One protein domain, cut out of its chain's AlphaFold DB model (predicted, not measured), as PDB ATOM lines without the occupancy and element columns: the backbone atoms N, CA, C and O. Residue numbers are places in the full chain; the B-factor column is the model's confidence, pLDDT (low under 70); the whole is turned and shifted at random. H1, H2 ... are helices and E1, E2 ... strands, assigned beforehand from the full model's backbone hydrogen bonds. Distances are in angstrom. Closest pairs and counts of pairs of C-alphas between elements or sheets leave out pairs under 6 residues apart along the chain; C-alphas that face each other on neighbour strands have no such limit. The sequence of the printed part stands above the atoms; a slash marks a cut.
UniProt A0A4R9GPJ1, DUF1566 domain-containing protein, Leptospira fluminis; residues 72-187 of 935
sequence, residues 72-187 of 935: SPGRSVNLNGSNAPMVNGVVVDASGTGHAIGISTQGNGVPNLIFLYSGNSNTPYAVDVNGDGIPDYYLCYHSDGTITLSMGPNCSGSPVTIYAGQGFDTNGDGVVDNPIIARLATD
ATOM      1  N   SER A  72     -19.721 293.370   5.838       82.50
ATOM      2  CA  SER A  72     -20.195 294.752   5.983       82.50
ATOM      3  C   SER A  72     -20.059 295.243   7.433       82.50
ATOM      4  O   SER A  72     -20.374 294.471   8.344       82.50
ATOM      5  N   PRO A  73     -19.660 296.508   7.676       85.88
ATOM      6  CA  PRO A  73     -19.615 297.082   9.022       85.88
ATOM      7  C   PRO A  73     -20.937 296.919   9.787       85.88
ATOM      8  O   PRO A  73     -22.017 297.039   9.211       85.88
ATOM      9  N   GLY A  74     -20.849 296.623  11.085       80.44
ATOM     10  CA  GLY A  74     -21.987 296.371  11.974       80.44
ATOM     11  C   GLY A  74     -22.528 294.938  11.946       80.44
ATOM     12  O   GLY A  74     -23.376 294.599  12.767       80.44
ATOM     13  N   ARG A  75     -22.049 294.074  11.043       83.69
ATOM     14  CA  ARG A  75     -22.487 292.674  10.968       83.69
ATOM     15  C   ARG A  75     -21.812 291.820  12.045       83.69
ATOM     16  O   ARG A  75     -20.590 291.851  12.176       83.69
ATOM     17  N   SER A  76     -22.589 290.984  12.729       82.75
ATOM     18  CA  SER A  76     -22.063 289.913  13.582       82.75
ATOM     19  C   SER A  76     -21.576 288.725  12.747       82.75
ATOM     20  O   SER A  76     -22.255 288.276  11.819       82.75
ATOM     21  N   VAL A  77     -20.402 288.204  13.083       80.88
ATOM     22  CA  VAL A  77     -19.763 287.050  12.442       80.88
ATOM     23  C   VAL A  77     -19.365 286.027  13.497       80.88
ATOM     24  O   VAL A  77     -18.893 286.389  14.573       80.88
ATOM     25  N   ASN A  78     -19.557 284.746  13.188       82.31
ATOM     26  CA  ASN A  78     -19.069 283.644  14.008       82.31
ATOM     27  C   ASN A  78     -17.834 283.048  13.333       82.31
ATOM     28  O   ASN A  78     -17.941 282.505  12.236       82.31
ATOM     29  N   LEU A  79     -16.685 283.169  13.995       81.12
ATOM     30  CA  LEU A  79     -15.376 282.833  13.430       81.12
ATOM     31  C   LEU A  79     -14.972 281.361  13.605       81.12
ATOM     32  O   LEU A  79     -14.033 280.916  12.950       81.12
ATOM     33  N   ASN A  80     -15.710 280.595  14.417       84.38
ATOM     34  CA  ASN A  80     -15.514 279.149  14.590       84.38
ATOM     35  C   ASN A  80     -16.542 278.316  13.793       84.38
ATOM     36  O   ASN A  80     -16.566 277.086  13.885       84.38
ATOM     37  N   GLY A  81     -17.410 278.963  13.005       75.38
ATOM     38  CA  GLY A  81     -18.492 278.288  12.285       75.38
ATOM     39  C   GLY A  81     -19.434 277.539  13.239       75.38
ATOM     40  O   GLY A  81     -19.829 278.062  14.279       75.38
ATOM     41  N   SER A  82     -19.800 276.302  12.899       68.75
ATOM     42  CA  SER A  82     -20.658 275.445  13.741       68.75
ATOM     43  C   SER A  82     -19.913 274.760  14.900       68.75
ATOM     44  O   SER A  82     -20.536 274.021  15.662       68.75
ATOM     45  N   ASN A  83     -18.597 274.964  15.030       65.94
ATOM     46  CA  ASN A  83     -17.781 274.321  16.058       65.94
ATOM     47  C   ASN A  83     -17.844 275.098  17.383       65.94
ATOM     48  O   ASN A  83     -17.889 276.328  17.402       65.94
ATOM     49  N   ALA A  84     -17.842 274.374  18.505       60.66
ATOM     50  CA  ALA A  84     -17.755 274.963  19.839       60.66
ATOM     51  C   ALA A  84     -16.283 275.259  20.211       60.66
ATOM     52  O   ALA A  84     -15.421 274.458  19.851       60.66
ATOM     53  N   PRO A  85     -15.987 276.337  20.971       73.19
ATOM     54  CA  PRO A  85     -16.924 277.328  21.508       73.19
ATOM     55  C   PRO A  85     -17.376 278.348  20.448       73.19
ATOM     56  O   PRO A  85     -16.602 278.735  19.581       73.19
ATOM     57  N   MET A  86     -18.623 278.827  20.526       70.38
ATOM     58  CA  MET A  86     -19.080 279.917  19.653       70.38
ATOM     59  C   MET A  86     -18.390 281.228  20.045       70.38
ATOM     60  O   MET A  86     -18.480 281.650  21.199       70.38
ATOM     61  N   VAL A  87     -17.751 281.892  19.082       75.62
ATOM     62  CA  VAL A  87     -17.142 283.216  19.274       75.62
ATOM     63  C   VAL A  87     -17.766 284.196  18.293       75.62
ATOM     64  O   VAL A  87     -17.550 284.108  17.084       75.62
ATOM     65  N   ASN A  88     -18.541 285.136  18.834       78.81
ATOM     66  CA  ASN A  88     -19.169 286.202  18.064       78.81
ATOM     67  C   ASN A  88     -18.241 287.420  18.015       78.81
ATOM     68  O   ASN A  88     -17.825 287.930  19.054       78.81
ATOM     69  N   GLY A  89     -17.950 287.902  16.813       83.94
ATOM     70  CA  GLY A  89     -17.296 289.185  16.577       83.94
ATOM     71  C   GLY A  89     -18.204 290.122  15.790       83.94
ATOM     72  O   GLY A  89     -19.100 289.673  15.080       83.94
ATOM     73  N   VAL A  90     -17.970 291.426  15.895       88.12
ATOM     74  CA  VAL A  90     -18.672 292.439  15.096       88.12
ATOM     75  C   VAL A  90     -17.693 293.037  14.100       88.12
ATOM     76  O   VAL A  90     -16.604 293.468  14.476       88.12
ATOM     77  N   VAL A  91     -18.070 293.065  12.826       88.62
ATOM     78  CA  VAL A  91     -17.295 293.742  11.784       88.62
ATOM     79  C   VAL A  91     -17.332 295.243  12.049       88.62
ATOM     80  O   VAL A  91     -18.408 295.830  12.156       88.62
ATOM     81  N   VAL A  92     -16.169 295.879  12.144       88.12
ATOM     82  CA  VAL A  92     -16.046 297.302  12.480       88.12
ATOM     83  C   VAL A  92     -15.414 298.092  11.343       88.12
ATOM     84  O   VAL A  92     -14.511 297.618  10.654       88.12
ATOM     85  N   ASP A  93     -15.883 299.324  11.176       86.50
ATOM     86  CA  ASP A  93     -15.259 300.341  10.335       86.50
ATOM     87  C   ASP A  93     -14.757 301.467  11.233       86.50
ATOM     88  O   ASP A  93     -15.476 302.412  11.558       86.50
ATOM     89  N   ALA A  94     -13.502 301.347  11.652       78.44
ATOM     90  CA  ALA A  94     -12.862 302.374  12.458       78.44
ATOM     91  C   ALA A  94     -12.583 303.671  11.676       78.44
ATOM     92  O   ALA A  94     -12.216 304.661  12.299       78.44
ATOM     93  N   SER A  95     -12.728 303.677  10.346       77.06
ATOM     94  CA  SER A  95     -12.425 304.818   9.474       77.06
ATOM     95  C   SER A  95     -13.639 305.586   8.984       77.06
ATOM     96  O   SER A  95     -13.452 306.525   8.214       77.06
ATOM     97  N   GLY A  96     -14.849 305.151   9.335       73.44
ATOM     98  CA  GLY A  96     -16.107 305.756   8.889       73.44
ATOM     99  C   GLY A  96     -16.244 305.922   7.371       73.44
ATOM    100  O   GLY A  96     -17.037 306.746   6.918       73.44
ATOM    101  N   THR A  97     -15.478 305.166   6.578       72.62
ATOM    102  CA  THR A  97     -15.495 305.212   5.107       72.62
ATOM    103  C   THR A  97     -16.583 304.323   4.500       72.62
ATOM    104  O   THR A  97     -16.790 304.344   3.289       72.62
ATOM    105  N   GLY A  98     -17.286 303.539   5.320       72.88
ATOM    106  CA  GLY A  98     -18.236 302.515   4.892       72.88
ATOM    107  C   GLY A  98     -17.581 301.169   4.558       72.88
ATOM    108  O   GLY A  98     -18.289 300.234   4.179       72.88
ATOM    109  N   HIS A  99     -16.259 301.046   4.713       79.19
ATOM    110  CA  HIS A  99     -15.500 299.822   4.461       79.19
ATOM    111  C   HIS A  99     -15.096 299.142   5.767       79.19
ATOM    112  O   HIS A  99     -14.674 299.790   6.719       79.19
ATOM    113  N   ALA A 100     -15.209 297.816   5.821       84.25
ATOM    114  CA  ALA A 100     -14.765 297.083   6.993       84.25
ATOM    115  C   ALA A 100     -13.244 297.184   7.164       84.25
ATOM    116  O   ALA A 100     -12.490 297.078   6.205       84.25
ATOM    117  N   ILE A 101     -12.800 297.376   8.398       85.25
ATOM    118  CA  ILE A 101     -11.381 297.498   8.749       85.25
ATOM    119  C   ILE A 101     -10.896 296.307   9.568       85.25
ATOM    120  O   ILE A 101      -9.707 295.993   9.570       85.25
ATOM    121  N   GLY A 102     -11.809 295.614  10.234       90.31
ATOM    122  CA  GLY A 102     -11.498 294.418  10.991       90.31
ATOM    123  C   GLY A 102     -12.709 293.904  11.747       90.31
ATOM    124  O   GLY A 102     -13.844 294.324  11.505       90.31
ATOM    125  N   ILE A 103     -12.454 293.008  12.691       90.19
ATOM    126  CA  ILE A 103     -13.458 292.432  13.579       90.19
ATOM    127  C   ILE A 103     -13.088 292.783  15.016       90.19
ATOM    128  O   ILE A 103     -11.951 292.587  15.446       90.19
ATOM    129  N   SER A 104     -14.064 293.297  15.760       90.25
ATOM    130  CA  SER A 104     -13.984 293.441  17.209       90.25
ATOM    131  C   SER A 104     -14.589 292.200  17.855       90.25
ATOM    132  O   SER A 104     -15.793 291.959  17.750       90.25
ATOM    133  N   THR A 105     -13.759 291.399  18.515       87.38
ATOM    134  CA  THR A 105     -14.206 290.214  19.276       87.38
ATOM    135  C   THR A 105     -14.480 290.529  20.749       87.38
ATOM    136  O   THR A 105     -15.022 289.695  21.464       87.38
ATOM    137  N   GLN A 106     -14.153 291.746  21.197       78.94
ATOM    138  CA  GLN A 106     -14.306 292.187  22.589       78.94
ATOM    139  C   GLN A 106     -15.486 293.152  22.795       78.94
ATOM    140  O   GLN A 106     -15.734 293.599  23.911       78.94
ATOM    141  N   GLY A 107     -16.219 293.505  21.733       73.75
ATOM    142  CA  GLY A 107     -17.411 294.359  21.820       73.75
ATOM    143  C   GLY A 107     -17.140 295.836  22.144       73.75
ATOM    144  O   GLY A 107     -18.082 296.607  22.290       73.75
ATOM    145  N   ASN A 108     -15.873 296.255  22.214       77.00
ATOM    146  CA  ASN A 108     -15.458 297.639  22.469       77.00
ATOM    147  C   ASN A 108     -15.418 298.512  21.196       77.00
ATOM    148  O   ASN A 108     -15.060 299.687  21.258       77.00
ATOM    149  N   GLY A 109     -15.758 297.947  20.030       78.62
ATOM    150  CA  GLY A 109     -15.739 298.651  18.745       78.62
ATOM    151  C   GLY A 109     -14.336 298.882  18.169       78.62
ATOM    152  O   GLY A 109     -14.211 299.498  17.111       78.62
ATOM    153  N   VAL A 110     -13.289 298.375  18.826       88.06
ATOM    154  CA  VAL A 110     -11.908 298.393  18.333       88.06
ATOM    155  C   VAL A 110     -11.630 297.063  17.622       88.06
ATOM    156  O   VAL A 110     -11.927 296.007  18.192       88.06
ATOM    157  N   PRO A 111     -11.125 297.074  16.374       90.94
ATOM    158  CA  PRO A 111     -10.754 295.843  15.690       90.94
ATOM    159  C   PRO A 111      -9.520 295.241  16.359       90.94
ATOM    160  O   PRO A 111      -8.486 295.896  16.413       90.94
ATOM    161  N   ASN A 112      -9.620 293.997  16.822       89.94
ATOM    162  CA  ASN A 112      -8.471 293.216  17.290       89.94
ATOM    163  C   ASN A 112      -8.115 292.053  16.348       89.94
ATOM    164  O   ASN A 112      -7.172 291.316  16.602       89.94
ATOM    165  N   LEU A 113      -8.877 291.900  15.263       92.75
ATOM    166  CA  LEU A 113      -8.495 291.166  14.062       92.75
ATOM    167  C   LEU A 113      -8.570 292.163  12.901       92.75
ATOM    168  O   LEU A 113      -9.667 292.492  12.441       92.75
ATOM    169  N   ILE A 114      -7.433 292.693  12.465       92.81
ATOM    170  CA  ILE A 114      -7.350 293.701  11.406       92.81
ATOM    171  C   ILE A 114      -7.443 293.023  10.047       92.81
ATOM    172  O   ILE A 114      -6.745 292.054   9.786       92.81
ATOM    173  N   PHE A 115      -8.274 293.541   9.150       92.25
ATOM    174  CA  PHE A 115      -8.386 293.001   7.802       92.25
ATOM    175  C   PHE A 115      -7.230 293.408   6.894       92.25
ATOM    176  O   PHE A 115      -6.866 294.582   6.794       92.25
ATOM    177  N   LEU A 116      -6.737 292.419   6.147       90.00
ATOM    178  CA  LEU A 116      -5.774 292.594   5.072       90.00
ATOM    179  C   LEU A 116      -6.438 292.333   3.719       90.00
ATOM    180  O   LEU A 116      -7.132 291.333   3.514       90.00
ATOM    181  N   TYR A 117      -6.198 293.244   2.780       87.81
ATOM    182  CA  TYR A 117      -6.782 293.237   1.443       87.81
ATOM    183  C   TYR A 117      -5.711 292.962   0.391       87.81
ATOM    184  O   TYR A 117      -4.582 293.437   0.495       87.81
ATOM    185  N   SER A 118      -6.069 292.192  -0.637       81.31
ATOM    186  CA  SER A 118      -5.183 291.935  -1.774       81.31
ATOM    187  C   SER A 118      -5.474 292.938  -2.886       81.31
ATOM    188  O   SER A 118      -6.579 292.963  -3.435       81.31
ATOM    189  N   GLY A 119      -4.493 293.782  -3.214       77.44
ATOM    190  CA  GLY A 119      -4.637 294.823  -4.232       77.44
ATOM    191  C   GLY A 119      -5.837 295.739  -3.962       77.44
ATOM    192  O   GLY A 119      -5.994 296.251  -2.861       77.44
ATOM    193  N   ASN A 120      -6.700 295.911  -4.967       73.81
ATOM    194  CA  ASN A 120      -7.912 296.738  -4.882       73.81
ATOM    195  C   ASN A 120      -9.176 295.916  -4.544       73.81
ATOM    196  O   ASN A 120     -10.282 296.300  -4.924       73.81
ATOM    197  N   SER A 121      -9.023 294.741  -3.922       77.44
ATOM    198  CA  SER A 121     -10.156 293.901  -3.518       77.44
ATOM    199  C   SER A 121     -10.962 294.566  -2.399       77.44
ATOM    200  O   SER A 121     -10.389 295.089  -1.450       77.44
ATOM    201  N   ASN A 122     -12.292 294.452  -2.460       75.69
ATOM    202  CA  ASN A 122     -13.194 294.837  -1.366       75.69
ATOM    203  C   ASN A 122     -13.459 293.685  -0.379       75.69
ATOM    204  O   ASN A 122     -14.193 293.858   0.594       75.69
ATOM    205  N   THR A 123     -12.876 292.511  -0.627       82.31
ATOM    206  CA  THR A 123     -12.966 291.336   0.243       82.31
ATOM    207  C   THR A 123     -11.598 291.085   0.877       82.31
ATOM    208  O   THR A 123     -10.617 290.944   0.133       82.31
ATOM    209  N   PRO A 124     -11.507 291.048   2.217       88.88
ATOM    210  CA  PRO A 124     -10.251 290.762   2.892       88.88
ATOM    211  C   PRO A 124      -9.874 289.290   2.720       88.88
ATOM    212  O   PRO A 124     -10.740 288.429   2.636       88.88
ATOM    213  N   TYR A 125      -8.581 288.985   2.644       88.94
ATOM    214  CA  TYR A 125      -8.104 287.604   2.478       88.94
ATOM    215  C   TYR A 125      -7.503 287.025   3.764       88.94
ATOM    216  O   TYR A 125      -7.353 285.810   3.886       88.94
ATOM    217  N   ALA A 126      -7.148 287.887   4.713       93.06
ATOM    218  CA  ALA A 126      -6.479 287.514   5.945       93.06
ATOM    219  C   ALA A 126      -6.774 288.508   7.069       93.06
ATOM    220  O   ALA A 126      -7.320 289.594   6.837       93.06
ATOM    221  N   VAL A 127      -6.391 288.103   8.276       93.38
ATOM    222  CA  VAL A 127      -6.378 288.927   9.473       93.38
ATOM    223  C   VAL A 127      -4.962 289.054  10.030       93.38
ATOM    224  O   VAL A 127      -4.193 288.093  10.020       93.38
ATOM    225  N   ASP A 128      -4.659 290.248  10.515       94.12
ATOM    226  CA  ASP A 128      -3.504 290.586  11.342       94.12
ATOM    227  C   ASP A 128      -4.009 290.782  12.783       94.12
ATOM    228  O   ASP A 128      -4.930 291.569  13.031       94.12
ATOM    229  N   VAL A 129      -3.476 290.001  13.717       93.56
ATOM    230  CA  VAL A 129      -3.874 289.990  15.131       93.56
ATOM    231  C   VAL A 129      -2.837 290.652  16.031       93.56
ATOM    232  O   VAL A 129      -3.120 290.867  17.211       93.56
ATOM    233  N   ASN A 130      -1.654 290.967  15.497       89.44
ATOM    234  CA  ASN A 130      -0.524 291.504  16.248       89.44
ATOM    235  C   ASN A 130      -0.119 292.933  15.815       89.44
ATOM    236  O   ASN A 130       0.677 293.574  16.499       89.44
ATOM    237  N   GLY A 131      -0.704 293.453  14.737       88.19
ATOM    238  CA  GLY A 131      -0.522 294.809  14.229       88.19
ATOM    239  C   GLY A 131       0.734 295.031  13.379       88.19
ATOM    240  O   GLY A 131       1.053 296.183  13.072       88.19
ATOM    241  N   ASP A 132       1.485 293.995  13.006       86.12
ATOM    242  CA  ASP A 132       2.714 294.127  12.210       86.12
ATOM    243  C   ASP A 132       2.463 294.335  10.702       86.12
ATOM    244  O   ASP A 132       3.389 294.667   9.948       86.12
ATOM    245  N   GLY A 133       1.205 294.236  10.263       86.94
ATOM    246  CA  GLY A 133       0.776 294.398   8.878       86.94
ATOM    247  C   GLY A 133       0.989 293.156   8.010       86.94
ATOM    248  O   GLY A 133       0.850 293.246   6.784       86.94
ATOM    249  N   ILE A 134       1.337 292.015   8.607       89.12
ATOM    250  CA  ILE A 134       1.521 290.716   7.958       89.12
ATOM    251  C   ILE A 134       0.327 289.809   8.309       89.12
ATOM    252  O   ILE A 134      -0.205 289.869   9.412       89.12
ATOM    253  N   PRO A 135      -0.151 288.964   7.374       90.81
ATOM    254  CA  PRO A 135      -1.150 287.948   7.692       90.81
ATOM    255  C   PRO A 135      -0.688 287.001   8.806       90.81
ATOM    256  O   PRO A 135       0.261 286.248   8.599       90.81
ATOM    257  N   ASP A 136      -1.413 286.966   9.923       92.06
ATOM    258  CA  ASP A 136      -1.272 285.904  10.926       92.06
ATOM    259  C   ASP A 136      -2.147 284.700  10.553       92.06
ATOM    260  O   ASP A 136      -1.696 283.554  10.566       92.06
ATOM    261  N   TYR A 137      -3.402 284.963  10.168       94.38
ATOM    262  CA  TYR A 137      -4.376 283.934   9.795       94.38
ATOM    263  C   TYR A 137      -5.142 284.315   8.534       94.38
ATOM    264  O   TYR A 137      -5.381 285.487   8.249       94.38
ATOM    265  N   TYR A 138      -5.589 283.314   7.784       92.81
ATOM    266  CA  TYR A 138      -6.312 283.513   6.533       92.81
ATOM    267  C   TYR A 138      -7.815 283.334   6.724       92.81
ATOM    268  O   TYR A 138      -8.263 282.433   7.433       92.81
ATOM    269  N   LEU A 139      -8.599 284.192   6.066       89.75
ATOM    270  CA  LEU A 139     -10.054 284.087   6.054       89.75
ATOM    271  C   LEU A 139     -10.464 283.006   5.052       89.75
ATOM    272  O   LEU A 139     -10.216 283.115   3.849       89.75
ATOM    273  N   CYS A 140     -11.104 281.960   5.560       87.00
ATOM    274  CA  CYS A 140     -11.647 280.871   4.770       87.00
ATOM    275  C   CYS A 140     -13.152 281.076   4.568       87.00
ATOM    276  O   CYS A 140     -13.924 281.072   5.527       87.00
ATOM    277  N   TYR A 141     -13.557 281.265   3.312       84.75
ATOM    278  CA  TYR A 141     -14.949 281.461   2.910       84.75
ATOM    279  C   TYR A 141     -15.547 280.137   2.438       84.75
ATOM    280  O   TYR A 141     -15.137 279.602   1.406       84.75
ATOM    281  N   HIS A 142     -16.532 279.621   3.168       80.19
ATOM    282  CA  HIS A 142     -17.172 278.345   2.848       80.19
ATOM    283  C   HIS A 142     -18.389 278.524   1.940       80.19
ATOM    284  O   HIS A 142     -19.048 279.566   1.921       80.19
ATOM    285  N   SER A 143     -18.731 277.470   1.194       72.25
ATOM    286  CA  SER A 143     -19.892 277.463   0.291       72.25
ATOM    287  C   SER A 143     -21.236 277.599   1.014       72.25
ATOM    288  O   SER A 143     -22.230 277.960   0.388       72.25
ATOM    289  N   ASP A 144     -21.273 277.302   2.314       69.81
ATOM    290  CA  ASP A 144     -22.444 277.462   3.182       69.81
ATOM    291  C   ASP A 144     -22.602 278.894   3.735       69.81
ATOM    292  O   ASP A 144     -23.562 279.181   4.449       69.81
ATOM    293  N   GLY A 145     -21.691 279.808   3.377       66.44
ATOM    294  CA  GLY A 145     -21.702 281.203   3.813       66.44
ATOM    295  C   GLY A 145     -21.056 281.445   5.179       66.44
ATOM    296  O   GLY A 145     -21.068 282.586   5.648       66.44
ATOM    297  N   THR A 146     -20.490 280.414   5.817       74.50
ATOM    298  CA  THR A 146     -19.682 280.574   7.030       74.50
ATOM    299  C   THR A 146     -18.273 281.068   6.699       74.50
ATOM    300  O   THR A 146     -17.760 280.880   5.592       74.50
ATOM    301  N   ILE A 147     -17.652 281.746   7.667       79.62
ATOM    302  CA  ILE A 147     -16.287 282.261   7.557       79.62
ATOM    303  C   ILE A 147     -15.504 281.728   8.752       79.62
ATOM    304  O   ILE A 147     -15.901 281.963   9.891       79.62
ATOM    305  N   THR A 148     -14.405 281.025   8.495       87.06
ATOM    306  CA  THR A 148     -13.502 280.510   9.536       87.06
ATOM    307  C   THR A 148     -12.081 281.017   9.324       87.06
ATOM    308  O   THR A 148     -11.776 281.613   8.289       87.06
ATOM    309  N   LEU A 149     -11.197 280.770  10.291       90.81
ATOM    310  CA  LEU A 149      -9.768 281.052  10.167       90.81
ATOM    311  C   LEU A 149      -8.973 279.781   9.831       90.81
ATOM    312  O   LEU A 149      -9.312 278.684  10.282       90.81
ATOM    313  N   SER A 150      -7.910 279.929   9.041       90.62
ATOM    314  CA  SER A 150      -6.963 278.857   8.711       90.62
ATOM    315  C   SER A 150      -5.517 279.349   8.716       90.62
ATOM    316  O   SER A 150      -5.246 280.533   8.507       90.62
ATOM    317  N   MET A 151      -4.582 278.418   8.910       91.44
ATOM    318  CA  MET A 151      -3.139 278.702   8.900       91.44
ATOM    319  C   MET A 151      -2.586 279.037   7.505       91.44
ATOM    320  O   MET A 151      -1.499 279.594   7.393       91.44
ATOM    321  N   GLY A 152      -3.309 278.705   6.430       86.00
ATOM    322  CA  GLY A 152      -2.908 278.989   5.053       86.00
ATOM    323  C   GLY A 152      -4.028 279.596   4.196       86.00
ATOM    324  O   GLY A 152      -5.212 279.479   4.528       86.00
ATOM    325  N   PRO A 153      -3.677 280.239   3.066       86.31
ATOM    326  CA  PRO A 153      -4.634 280.876   2.161       86.31
ATOM    327  C   PRO A 153      -5.576 279.858   1.516       86.31
ATOM    328  O   PRO A 153      -5.245 278.678   1.398       86.31
ATOM    329  N   ASN A 154      -6.738 280.318   1.040       81.69
ATOM    330  CA  ASN A 154      -7.742 279.481   0.365       81.69
ATOM    331  C   ASN A 154      -8.153 278.243   1.184       81.69
ATOM    332  O   ASN A 154      -8.298 277.160   0.621       81.69
ATOM    333  N   CYS A 155      -8.307 278.394   2.504       84.88
ATOM    334  CA  CYS A 155      -8.680 277.304   3.411       84.88
ATOM    335  C   CYS A 155      -7.654 276.156   3.491       84.88
ATOM    336  O   CYS A 155      -8.020 275.025   3.806       84.88
ATOM    337  N   SER A 156      -6.382 276.417   3.173       79.06
ATOM    338  CA  SER A 156      -5.305 275.436   3.345       79.06
ATOM    339  C   SER A 156      -4.720 275.479   4.761       79.06
ATOM    340  O   SER A 156      -4.849 276.475   5.474       79.06
ATOM    341  N   GLY A 157      -4.060 274.395   5.176       84.00
ATOM    342  CA  GLY A 157      -3.491 274.264   6.522       84.00
ATOM    343  C   GLY A 157      -4.522 273.899   7.597       84.00
ATOM    344  O   GLY A 157      -5.676 273.596   7.295       84.00
ATOM    345  N   SER A 158      -4.077 273.888   8.854       83.94
ATOM    346  CA  SER A 158      -4.938 273.575  10.000       83.94
ATOM    347  C   SER A 158      -5.990 274.670  10.231       83.94
ATOM    348  O   SER A 158      -5.697 275.853  10.008       83.94
ATOM    349  N   PRO A 159      -7.211 274.306  10.669       87.06
ATOM    350  CA  PRO A 159      -8.205 275.276  11.110       87.06
ATOM    351  C   PRO A 159      -7.727 275.962  12.391       87.06
ATOM    352  O   PRO A 159      -7.149 275.319  13.262       87.06
ATOM    353  N   VAL A 160      -7.998 277.260  12.508       90.06
ATOM    354  CA  VAL A 160      -7.653 278.048  13.695       90.06
ATOM    355  C   VAL A 160      -8.917 278.275  14.509       90.06
ATOM    356  O   VAL A 160      -9.884 278.853  14.007       90.06
ATOM    357  N   THR A 161      -8.912 277.820  15.760       89.06
ATOM    358  CA  THR A 161     -10.055 277.952  16.672       89.06
ATOM    359  C   THR A 161      -9.816 279.104  17.632       89.06
ATOM    360  O   THR A 161      -8.783 279.174  18.292       89.06
ATOM    361  N   ILE A 162     -10.776 280.018  17.743       89.44
ATOM    362  CA  ILE A 162     -10.688 281.138  18.682       89.44
ATOM    363  C   ILE A 162     -11.314 280.735  20.018       89.44
ATOM    364  O   ILE A 162     -12.455 280.274  20.058       89.44
ATOM    365  N   TYR A 163     -10.610 280.988  21.117       85.88
ATOM    366  CA  TYR A 163     -11.135 280.901  22.476       85.88
ATOM    367  C   TYR A 163     -11.358 282.311  23.025       85.88
ATOM    368  O   TYR A 163     -10.412 283.079  23.224       85.88
ATOM    369  N   ALA A 164     -12.627 282.661  23.260       81.06
ATOM    370  CA  ALA A 164     -13.025 283.991  23.718       81.06
ATOM    371  C   ALA A 164     -12.252 284.421  24.978       81.06
ATOM    372  O   ALA A 164     -12.179 283.678  25.958       81.06
ATOM    373  N   GLY A 165     -11.670 285.623  24.939       80.38
ATOM    374  CA  GLY A 165     -10.879 286.188  26.038       80.38
ATOM    375  C   GLY A 165      -9.517 285.525  26.281       80.38
ATOM    376  O   GLY A 165      -8.790 285.983  27.155       80.38
ATOM    377  N   GLN A 166      -9.157 284.476  25.531       85.38
ATOM    378  CA  GLN A 166      -7.893 283.756  25.693       85.38
ATOM    379  C   GLN A 166      -6.966 283.960  24.493       85.38
ATOM    380  O   GLN A 166      -5.897 284.551  24.632       85.38
ATOM    381  N   GLY A 167      -7.370 283.513  23.304       87.38
ATOM    382  CA  GLY A 167      -6.489 283.521  22.142       87.38
ATOM    383  C   GLY A 167      -6.902 282.546  21.049       87.38
ATOM    384  O   GLY A 167      -8.085 282.244  20.898       87.38
ATOM    385  N   PHE A 168      -5.918 282.074  20.293       90.62
ATOM    386  CA  PHE A 168      -6.088 281.167  19.163       90.62
ATOM    387  C   PHE A 168      -5.430 279.815  19.466       90.62
ATOM    388  O   PHE A 168      -4.337 279.788  20.028       90.62
ATOM    389  N   ASP A 169      -6.117 278.738  19.093       86.50
ATOM    390  CA  ASP A 169      -5.619 277.361  19.005       86.50
ATOM    391  C   ASP A 169      -5.351 277.056  17.527       86.50
ATOM    392  O   ASP A 169      -6.280 277.036  16.707       86.50
ATOM    393  N   THR A 170      -4.079 276.890  17.173       88.19
ATOM    394  CA  THR A 170      -3.640 276.724  15.780       88.19
ATOM    395  C   THR A 170      -3.458 275.272  15.349       88.19
ATOM    396  O   THR A 170      -3.325 274.994  14.152       88.19
ATOM    397  N   ASN A 171      -3.463 274.335  16.299       78.94
ATOM    398  CA  ASN A 171      -3.141 272.931  16.054       78.94
ATOM    399  C   ASN A 171      -4.336 271.979  16.303       78.94
ATOM    400  O   ASN A 171      -4.279 270.814  15.901       78.94
ATOM    401  N   GLY A 172      -5.427 272.482  16.890       79.94
ATOM    402  CA  GLY A 172      -6.671 271.760  17.139       79.94
ATOM    403  C   GLY A 172      -6.624 270.808  18.337       79.94
ATOM    404  O   GLY A 172      -7.447 269.891  18.406       79.94
ATOM    405  N   ASP A 173      -5.669 270.972  19.255       76.94
ATOM    406  CA  ASP A 173      -5.537 270.148  20.462       76.94
ATOM    407  C   ASP A 173      -6.429 270.612  21.630       76.94
ATOM    408  O   ASP A 173      -6.555 269.898  22.635       76.94
ATOM    409  N   GLY A 174      -7.107 271.753  21.470       79.31
ATOM    410  CA  GLY A 174      -7.992 272.345  22.463       79.31
ATOM    411  C   GLY A 174      -7.293 273.281  23.454       79.31
ATOM    412  O   GLY A 174      -7.937 273.738  24.403       79.31
ATOM    413  N   VAL A 175      -6.002 273.557  23.267       78.06
ATOM    414  CA  VAL A 175      -5.185 274.446  24.098       78.06
ATOM    415  C   VAL A 175      -4.785 275.677  23.286       78.06
ATOM    416  O   VAL A 175      -4.334 275.588  22.154       78.06
ATOM    417  N   VAL A 176      -4.932 276.861  23.884       80.38
ATOM    418  CA  VAL A 176      -4.498 278.120  23.265       80.38
ATOM    419  C   VAL A 176      -2.971 278.187  23.236       80.38
ATOM    420  O   VAL A 176      -2.330 278.281  24.284       80.38
ATOM    421  N   ASP A 177      -2.399 278.204  22.038       81.62
ATOM    422  CA  ASP A 177      -0.970 278.347  21.759       81.62
ATOM    423  C   ASP A 177      -0.591 279.778  21.325       81.62
ATOM    424  O   ASP A 177       0.553 280.193  21.526       81.62
ATOM    425  N   ASN A 178      -1.550 280.595  20.863       85.44
ATOM    426  CA  ASN A 178      -1.379 282.047  20.713       85.44
ATOM    427  C   ASN A 178      -2.314 282.845  21.653       85.44
ATOM    428  O   ASN A 178      -3.458 283.129  21.287       85.44
ATOM    429  N   PRO A 179      -1.844 283.286  22.838       88.25
ATOM    430  CA  PRO A 179      -2.663 283.956  23.854       88.25
ATOM    431  C   PRO A 179      -2.815 285.480  23.648       88.25
ATOM    432  O   PRO A 179      -2.999 286.227  24.614       88.25
ATOM    433  N   ILE A 180      -2.690 285.992  22.418       87.00
ATOM    434  CA  ILE A 180      -2.667 287.445  22.169       87.00
ATOM    435  C   ILE A 180      -3.954 288.161  22.612       87.00
ATOM    436  O   ILE A 180      -3.875 289.263  23.149       87.00
ATOM    437  N   ILE A 181      -5.126 287.525  22.502       87.69
ATOM    438  CA  ILE A 181      -6.400 288.113  22.957       87.69
ATOM    439  C   ILE A 181      -6.394 288.343  24.479       87.69
ATOM    440  O   ILE A 181      -6.827 289.403  24.929       87.69
ATOM    441  N   ALA A 182      -5.871 287.399  25.270       85.38
ATOM    442  CA  ALA A 182      -5.736 287.569  26.718       85.38
ATOM    443  C   ALA A 182      -4.785 288.716  27.073       85.38
ATOM    444  O   ALA A 182      -5.063 289.491  27.986       85.38
ATOM    445  N   ARG A 183      -3.674 288.845  26.335       87.19
ATOM    446  CA  ARG A 183      -2.703 289.927  26.546       87.19
ATOM    447  C   ARG A 183      -3.327 291.297  26.279       87.19
ATOM    448  O   ARG A 183      -3.160 292.190  27.105       87.19
ATOM    449  N   LEU A 184      -4.102 291.428  25.197       89.44
ATOM    450  CA  LEU A 184      -4.833 292.656  24.861       89.44
ATOM    451  C   LEU A 184      -5.852 293.049  25.935       89.44
ATOM    452  O   LEU A 184      -5.982 294.226  26.248       89.44
ATOM    453  N   ALA A 185      -6.551 292.083  26.537       85.44
ATOM    454  CA  ALA A 185      -7.538 292.365  27.583       85.44
ATOM    455  C   ALA A 185      -6.925 292.988  28.855       85.44
ATOM    456  O   ALA A 185      -7.634 293.614  29.643       85.44
ATOM    457  N   THR A 186      -5.618 292.809  29.068       89.94
ATOM    458  CA  THR A 186      -4.876 293.358  30.216       89.94
ATOM    459  C   THR A 186      -4.003 294.560  29.869       89.94
ATOM    460  O   THR A 186      -3.327 295.093  30.751       89.94
ATOM    461  N   ASP A 187      -3.985 294.978  28.604       89.94
ATOM    462  CA  ASP A 187      -3.098 296.037  28.153       89.94
ATOM    463  C   ASP A 187      -3.653 297.421  28.489       89.94
ATOM    464  O   ASP A 187      -4.783 297.774  28.152       89.94
TER     465      ASP A 187
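What this domain is: This is residues 72 to 187 of the 935 residues of the protein "DUF1566 domain-containing protein" of Leptospira fluminis (UniProt A0A4R9GPJ1). With little regular structure, the domain is one sheet of short strands, E1 to E9, curled like part of a barrel, with the short helix H1 at its E9 end. Strand beside strand it runs E1 to E9 in chain order, a meander, each strand the antiparallel neighbour of the one before. The printed part has 116 residues, 44 in named elements, mostly strand; it is compact, radius of gyration of the C-alphas 13.2 A, spans 39 by 35 by 26 A.

Where its parts are: E1 is residues 76 to 78, from C-alpha 76 at (-22.063, 289.913, 13.582); E2 88 to 92, 12.8 A; E3 102 to 104; E4 113 to 117, 12.9 A; E5 124 to 128; E6 137 to 141, 12.9 A; E7 147 to 150; E8 159 to 163, 13.0 A; E9 167 to 169; H1 180 to 185, ending at C-alpha 185 (-7.538, 292.365, 27.583).

How they stand to each other: The strongly twisted sheet curls by 261 degrees. In hairpin E1 and E2, N 77 and O 89 are 2.8 A apart; in hairpin E8 and E9, N 163 and O 167, 2.8 A. E1 and E9 are apart. H1 only grazes the sheet; its closest C-alphas to E9 are Ile 181 and Gly 167, 4.7 A. In H1 every O i to N i+4 pair is within hydrogen-bond range.

The domain as a whole: The farthest C-alphas, Thr 97 and Asp 173, are 39.6 A apart. The printed part has no cut and no long link. Residues 82 to 84 and 144 to 145 have pLDDT under 70.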